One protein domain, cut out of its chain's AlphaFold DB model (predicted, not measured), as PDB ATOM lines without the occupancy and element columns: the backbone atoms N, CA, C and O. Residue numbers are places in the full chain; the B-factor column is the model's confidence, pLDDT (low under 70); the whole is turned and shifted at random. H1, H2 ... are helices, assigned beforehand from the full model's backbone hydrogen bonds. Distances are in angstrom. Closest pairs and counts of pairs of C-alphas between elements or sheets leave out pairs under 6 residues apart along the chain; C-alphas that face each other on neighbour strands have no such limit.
ATOM      1  N   LYS A  91     -36.419 -23.028 -33.768       75.44
ATOM      2  CA  LYS A  91     -36.562 -22.621 -35.173       75.44
ATOM      3  C   LYS A  91     -35.994 -21.226 -35.399       75.44
ATOM      4  O   LYS A  91     -35.333 -21.018 -36.415       75.44
ATOM      5  N   LEU A  92     -36.245 -20.297 -34.477       78.75
ATOM      6  CA  LEU A  92     -35.740 -18.931 -34.560       78.75
ATOM      7  C   LEU A  92     -34.209 -18.911 -34.504       78.75
ATOM      8  O   LEU A  92     -33.577 -18.298 -35.359       78.75
ATOM      9  N   LEU A  93     -33.619 -19.669 -33.574       82.00
ATOM     10  CA  LEU A  93     -32.170 -19.842 -33.456       82.00
ATOM     11  C   LEU A  93     -31.560 -20.365 -34.758       82.00
ATOM     12  O   LEU A  93     -30.630 -19.765 -35.284       82.00
ATOM     13  N   ILE A  94     -32.135 -21.423 -35.337       80.25
ATOM     14  CA  ILE A  94     -31.653 -21.997 -36.600       80.25
ATOM     15  C   ILE A  94     -31.733 -20.980 -37.751       80.25
ATOM     16  O   ILE A  94     -30.818 -20.906 -38.571       80.25
ATOM     17  N   ILE A  95     -32.812 -20.193 -37.833       80.94
ATOM     18  CA  ILE A  95     -32.972 -19.160 -38.867       80.94
ATOM     19  C   ILE A  95     -31.947 -18.038 -38.676       80.94
ATOM     20  O   ILE A  95     -31.322 -17.616 -39.648       80.94
ATOM     21  N   ASN A  96     -31.735 -17.587 -37.440       83.81
ATOM     22  CA  ASN A  96     -30.776 -16.533 -37.125       83.81
ATOM     23  C   ASN A  96     -29.341 -16.982 -37.424       83.81
ATOM     24  O   ASN A  96     -28.608 -16.260 -38.099       83.81
ATOM     25  N   SER A  97     -28.970 -18.205 -37.036       82.56
ATOM     26  CA  SER A  97     -27.673 -18.794 -37.382       82.56
ATOM     27  C   SER A  97     -27.489 -18.927 -38.894       82.56
ATOM     28  O   SER A  97     -26.413 -18.630 -39.403       82.56
ATOM     29  N   PHE A  98     -28.529 -19.322 -39.636       85.25
ATOM     30  CA  PHE A  98     -28.473 -19.414 -41.097       85.25
ATOM     31  C   PHE A  98     -28.300 -18.041 -41.769       85.25
ATOM     32  O   PHE A  98     -27.493 -17.884 -42.689       85.25
ATOM     33  N   ASN A  99     -29.024 -17.027 -41.296       83.94
ATOM     34  CA  ASN A  99     -28.928 -15.668 -41.826       83.94
ATOM     35  C   ASN A  99     -27.570 -15.015 -41.500       83.94
ATOM     36  O   ASN A  99     -27.061 -14.252 -42.317       83.94
ATOM     37  N   ALA A 100     -26.938 -15.384 -40.380       87.00
ATOM     38  CA  ALA A 100     -25.613 -14.901 -39.980       87.00
ATOM     39  C   ALA A 100     -24.451 -15.401 -40.867       87.00
ATOM     40  O   ALA A 100     -23.366 -14.827 -40.834       87.00
ATOM     41  N   ILE A 101     -24.659 -16.426 -41.707       83.38
ATOM     42  CA  ILE A 101     -23.637 -16.978 -42.625       83.38
ATOM     43  C   ILE A 101     -23.178 -15.948 -43.692       83.38
ATOM     44  O   ILE A 101     -22.130 -16.116 -44.323       83.38
ATOM     45  N   GLY A 102     -23.923 -14.849 -43.871       77.31
ATOM     46  CA  GLY A 102     -23.486 -13.618 -44.543       77.31
ATOM     47  C   GLY A 102     -23.446 -13.656 -46.076       77.31
ATOM     48  O   GLY A 102     -23.921 -12.725 -46.719       77.31
ATOM     49  N   ASN A 103     -22.928 -14.727 -46.689       83.25
ATOM     50  CA  ASN A 103     -22.895 -14.892 -48.149       83.25
ATOM     51  C   ASN A 103     -23.905 -15.961 -48.607       83.25
ATOM     52  O   ASN A 103     -23.939 -17.074 -48.076       83.25
ATOM     53  N   LYS A 104     -24.682 -15.630 -49.646       83.12
ATOM     54  CA  LYS A 104     -25.604 -16.518 -50.369       83.12
ATOM     55  C   LYS A 104     -24.962 -17.851 -50.758       83.12
ATOM     56  O   LYS A 104     -25.604 -18.888 -50.638       83.12
ATOM     57  N   GLU A 105     -23.718 -17.831 -51.220       84.38
ATOM     58  CA  GLU A 105     -23.002 -19.038 -51.650       84.38
ATOM     59  C   GLU A 105     -22.719 -19.961 -50.466       84.38
ATOM     60  O   GLU A 105     -22.993 -21.157 -50.526       84.38
ATOM     61  N   LYS A 106     -22.262 -19.393 -49.344       83.69
ATOM     62  CA  LYS A 106     -22.026 -20.134 -48.098       83.69
ATOM     63  C   LYS A 106     -23.332 -20.699 -47.530       83.69
ATOM     64  O   LYS A 106     -23.354 -21.837 -47.069       83.69
ATOM     65  N   GLN A 107     -24.423 -19.939 -47.616       86.19
ATOM     66  CA  GLN A 107     -25.767 -20.398 -47.255       86.19
ATOM     67  C   GLN A 107     -26.238 -21.561 -48.139       86.19
ATOM     68  O   GLN A 107     -26.736 -22.560 -47.625       86.19
ATOM     69  N   ASP A 108     -26.056 -21.473 -49.458       83.81
ATOM     70  CA  ASP A 108     -26.431 -22.537 -50.394       83.81
ATOM     71  C   ASP A 108     -25.573 -23.804 -50.168       83.81
ATOM     72  O   ASP A 108     -26.098 -24.916 -50.218       83.81
ATOM     73  N   THR A 109     -24.289 -23.659 -49.817       84.75
ATOM     74  CA  THR A 109     -23.400 -24.776 -49.431       84.75
ATOM     75  C   THR A 109     -23.833 -25.434 -48.128       84.75
ATOM     76  O   THR A 109     -23.920 -26.660 -48.059       84.75
ATOM     77  N   PHE A 110     -24.187 -24.633 -47.122       85.06
ATOM     78  CA  PHE A 110     -24.763 -25.131 -45.876       85.06
ATOM     79  C   PHE A 110     -26.053 -25.925 -46.131       85.06
ATOM     80  O   PHE A 110     -26.220 -27.022 -45.604       85.06
ATOM     81  N   LEU A 111     -26.940 -25.431 -47.003       84.75
ATOM     82  CA  LEU A 111     -28.162 -26.148 -47.377       84.75
ATOM     83  C   LEU A 111     -27.881 -27.441 -48.142       84.75
ATOM     84  O   LEU A 111     -28.547 -28.437 -47.871       84.75
ATOM     85  N   CYS A 112     -26.909 -27.457 -49.057       81.12
ATOM     86  CA  CYS A 112     -26.495 -28.681 -49.749       81.12
ATOM     87  C   CYS A 112     -26.050 -29.766 -48.761       81.12
ATOM     88  O   CYS A 112     -26.471 -30.911 -48.908       81.12
ATOM     89  N   GLY A 113     -25.291 -29.404 -47.721       80.19
ATOM     90  CA  GLY A 113     -24.873 -30.338 -46.668       80.19
ATOM     91  C   GLY A 113     -26.031 -30.927 -45.851       80.19
ATOM     92  O   GLY A 113     -25.903 -32.012 -45.290       80.19
ATOM     93  N   ILE A 140     -37.337 -20.967 -47.129       67.69
ATOM     94  CA  ILE A 140     -36.527 -21.057 -48.337       67.69
ATOM     95  C   ILE A 140     -37.434 -21.334 -49.540       67.69
ATOM     96  O   ILE A 140     -38.363 -22.145 -49.484       67.69
ATOM     97  N   GLY A 141     -37.192 -20.653 -50.660       73.19
ATOM     98  CA  GLY A 141     -37.899 -20.848 -51.931       73.19
ATOM     99  C   GLY A 141     -37.898 -22.312 -52.405       73.19
ATOM    100  O   GLY A 141     -36.930 -23.034 -52.207       73.19
ATOM    101  N   LYS A 142     -38.982 -22.768 -53.055       78.50
ATOM    102  CA  LYS A 142     -39.049 -24.143 -53.597       78.50
ATOM    103  C   LYS A 142     -38.026 -24.298 -54.731       78.50
ATOM    104  O   LYS A 142     -37.301 -25.282 -54.774       78.50
ATOM    105  N   SER A 143     -37.922 -23.254 -55.551       76.94
ATOM    106  CA  SER A 143     -36.932 -23.089 -56.612       76.94
ATOM    107  C   SER A 143     -35.490 -23.211 -56.121       76.94
ATOM    108  O   SER A 143     -34.665 -23.788 -56.818       76.94
ATOM    109  N   VAL A 144     -35.179 -22.711 -54.919       78.50
ATOM    110  CA  VAL A 144     -33.831 -22.816 -54.337       78.50
ATOM    111  C   VAL A 144     -33.498 -24.279 -54.064       78.50
ATOM    112  O   VAL A 144     -32.471 -24.761 -54.520       78.50
ATOM    113  N   VAL A 145     -34.397 -25.004 -53.395       80.00
ATOM    114  CA  VAL A 145     -34.194 -26.424 -53.069       80.00
ATOM    115  C   VAL A 145     -34.105 -27.282 -54.334       80.00
ATOM    116  O   VAL A 145     -33.209 -28.111 -54.444       80.00
ATOM    117  N   GLU A 146     -34.990 -27.069 -55.309       82.19
ATOM    118  CA  GLU A 146     -34.964 -27.803 -56.585       82.19
ATOM    119  C   GLU A 146     -33.672 -27.552 -57.368       82.19
ATOM    120  O   GLU A 146     -33.083 -28.493 -57.902       82.19
ATOM    121  N   ARG A 147     -33.189 -26.304 -57.380       82.81
ATOM    122  CA  ARG A 147     -31.901 -25.955 -57.980       82.81
ATOM    123  C   ARG A 147     -30.759 -26.707 -57.295       82.81
ATOM    124  O   ARG A 147     -30.004 -27.378 -57.986       82.81
ATOM    125  N   LEU A 148     -30.661 -26.658 -55.965       82.94
ATOM    126  CA  LEU A 148     -29.591 -27.346 -55.226       82.94
ATOM    127  C   LEU A 148     -29.629 -28.869 -55.436       82.94
ATOM    128  O   LEU A 148     -28.594 -29.472 -55.698       82.94
ATOM    129  N   ILE A 149     -30.817 -29.486 -55.435       82.75
ATOM    130  CA  ILE A 149     -30.976 -30.921 -55.734       82.75
ATOM    131  C   ILE A 149     -30.439 -31.262 -57.130       82.75
ATOM    132  O   ILE A 149     -29.778 -32.286 -57.296       82.75
ATOM    133  N   ASN A 150     -30.710 -30.429 -58.137       82.25
ATOM    134  CA  ASN A 150     -30.190 -30.654 -59.484       82.25
ATOM    135  C   ASN A 150     -28.663 -30.529 -59.540       82.25
ATOM    136  O   ASN A 150     -28.029 -31.337 -60.213       82.25
ATOM    137  N   HIS A 151     -28.065 -29.579 -58.818       81.19
ATOM    138  CA  HIS A 151     -26.604 -29.461 -58.719       81.19
ATOM    139  C   HIS A 151     -25.975 -30.693 -58.054       81.19
ATOM    140  O   HIS A 151     -25.028 -31.251 -58.604       81.19
ATOM    141  N   ILE A 152     -26.571 -31.190 -56.964       81.50
ATOM    142  CA  ILE A 152     -26.134 -32.425 -56.288       81.50
ATOM    143  C   ILE A 152     -26.217 -33.628 -57.238       81.50
ATOM    144  O   ILE A 152     -25.267 -34.395 -57.349       81.50
ATOM    145  N   LYS A 153     -27.327 -33.782 -57.973       82.31
ATOM    146  CA  LYS A 153     -27.510 -34.889 -58.932       82.31
ATOM    147  C   LYS A 153     -26.563 -34.831 -60.129       82.31
ATOM    148  O   LYS A 153     -26.251 -35.868 -60.699       82.31
ATOM    149  N   THR A 154     -26.171 -33.629 -60.547       82.88
ATOM    150  CA  THR A 154     -25.313 -33.405 -61.721       82.88
ATOM    151  C   THR A 154     -23.839 -33.222 -61.362       82.88
ATOM    152  O   THR A 154     -23.053 -32.910 -62.251       82.88
ATOM    153  N   TYR A 155     -23.462 -33.405 -60.088       78.62
ATOM    154  CA  TYR A 155     -22.108 -33.180 -59.563       78.62
ATOM    155  C   TYR A 155     -21.526 -31.805 -59.939       78.62
ATOM    156  O   TYR A 155     -20.327 -31.656 -60.160       78.62
ATOM    157  N   LYS A 156     -22.382 -30.781 -60.028       77.81
ATOM    158  CA  LYS A 156     -21.962 -29.409 -60.336       77.81
ATOM    159  C   LYS A 156     -21.680 -28.644 -59.052       77.81
ATOM    160  O   LYS A 156     -22.451 -28.736 -58.097       77.81
ATOM    161  N   ALA A 157     -20.628 -27.827 -59.072       75.06
ATOM    162  CA  ALA A 157     -20.353 -26.864 -58.012       75.06
ATOM    163  C   ALA A 157     -21.560 -25.939 -57.773       75.06
ATOM    164  O   ALA A 157     -22.399 -25.734 -58.663       75.06
ATOM    165  N   ASN A 158     -21.656 -25.396 -56.560       74.50
ATOM    166  CA  ASN A 158     -22.715 -24.453 -56.222       74.50
ATOM    167  C   ASN A 158     -22.625 -23.212 -57.126       74.50
ATOM    168  O   ASN A 158     -21.525 -22.719 -57.370       74.50
ATOM    169  N   PRO A 159     -23.761 -22.722 -57.652       72.06
ATOM    170  CA  PRO A 159     -23.751 -21.607 -58.581       72.06
ATOM    171  C   PRO A 159     -23.348 -20.319 -57.863       72.06
ATOM    172  O   PRO A 159     -23.881 -20.019 -56.792       72.06
ATOM    173  N   GLU A 160     -22.465 -19.548 -58.493       77.12
ATOM    174  CA  GLU A 160     -22.091 -18.216 -58.025       77.12
ATOM    175  C   GLU A 160     -23.300 -17.279 -57.965       77.12
ATOM    176  O   GLU A 160     -24.270 -17.392 -58.733       77.12
ATOM    177  N   ASP A 161     -23.243 -16.314 -57.050       77.75
ATOM    178  CA  ASP A 161     -24.283 -15.302 -56.958       77.75
ATOM    179  C   ASP A 161     -24.156 -14.253 -58.074       77.75
ATOM    180  O   ASP A 161     -23.340 -13.324 -58.037       77.75
TER     181      ASP A 161
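What this domain is: This is residues 91 to 113 and 140 to 161 of the 465 residues of the protein "NAD-dependent protein deacetylase Sir2B-like" of Aphis craccivora (UniProt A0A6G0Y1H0). Three helices follow one another along an elongated model: H2 sits in the middle, H3, the longest helix, meets it at a steep tilt on the way to one end, and H1 lies toward the other end, where residues 91 to 97 stick out. After H3, residues 154 to 161 fold back toward H2 as a tail. The printed part has 45 residues, with three named helices in the order H1, H2, H3 and no named strand: all helix. It is only just compact, close to loose, with a radius of gyration of the C-alphas of 11.0 A and spans of 32 by 18 by 16 A.

How they stand to each other: H3, residues 142 to 153, touches H2, residues 104 to 113, with residues 148 to 152 alone. Their closest C-alphas, of Leu 148 and Cys 112, are 6.4 A apart. They run the same way at a steep tilt of 63 degrees. H1, residues 91 to 99, is close to H2 but not clearly touching; the closest C-alphas, of Phe 98 and Gln 107, are 6.8 A apart. H1 and H3 are apart. In H1, H2 and H3 every O i to N i+4 pair is within hydrogen-bond range.

Where its parts are: H3 is 16.6 A long and ends at C-alpha 153 (-27.510, -34.889, -58.932). H2 is 14.3 A long. H1 is 12.3 A long and begins at C-alpha 91 (-36.562, -22.621, -35.173).

The domain as a whole: The C-alphas farthest apart, of Leu 92 and Thr 154, are 32.5 A apart. Residues 114 to 139 are not printed, and C-alphas 113 and 140 are 15.0 A apart across this cut. The link from H1 to H2 is tight. Residue 140 alone has pLDDT under 70.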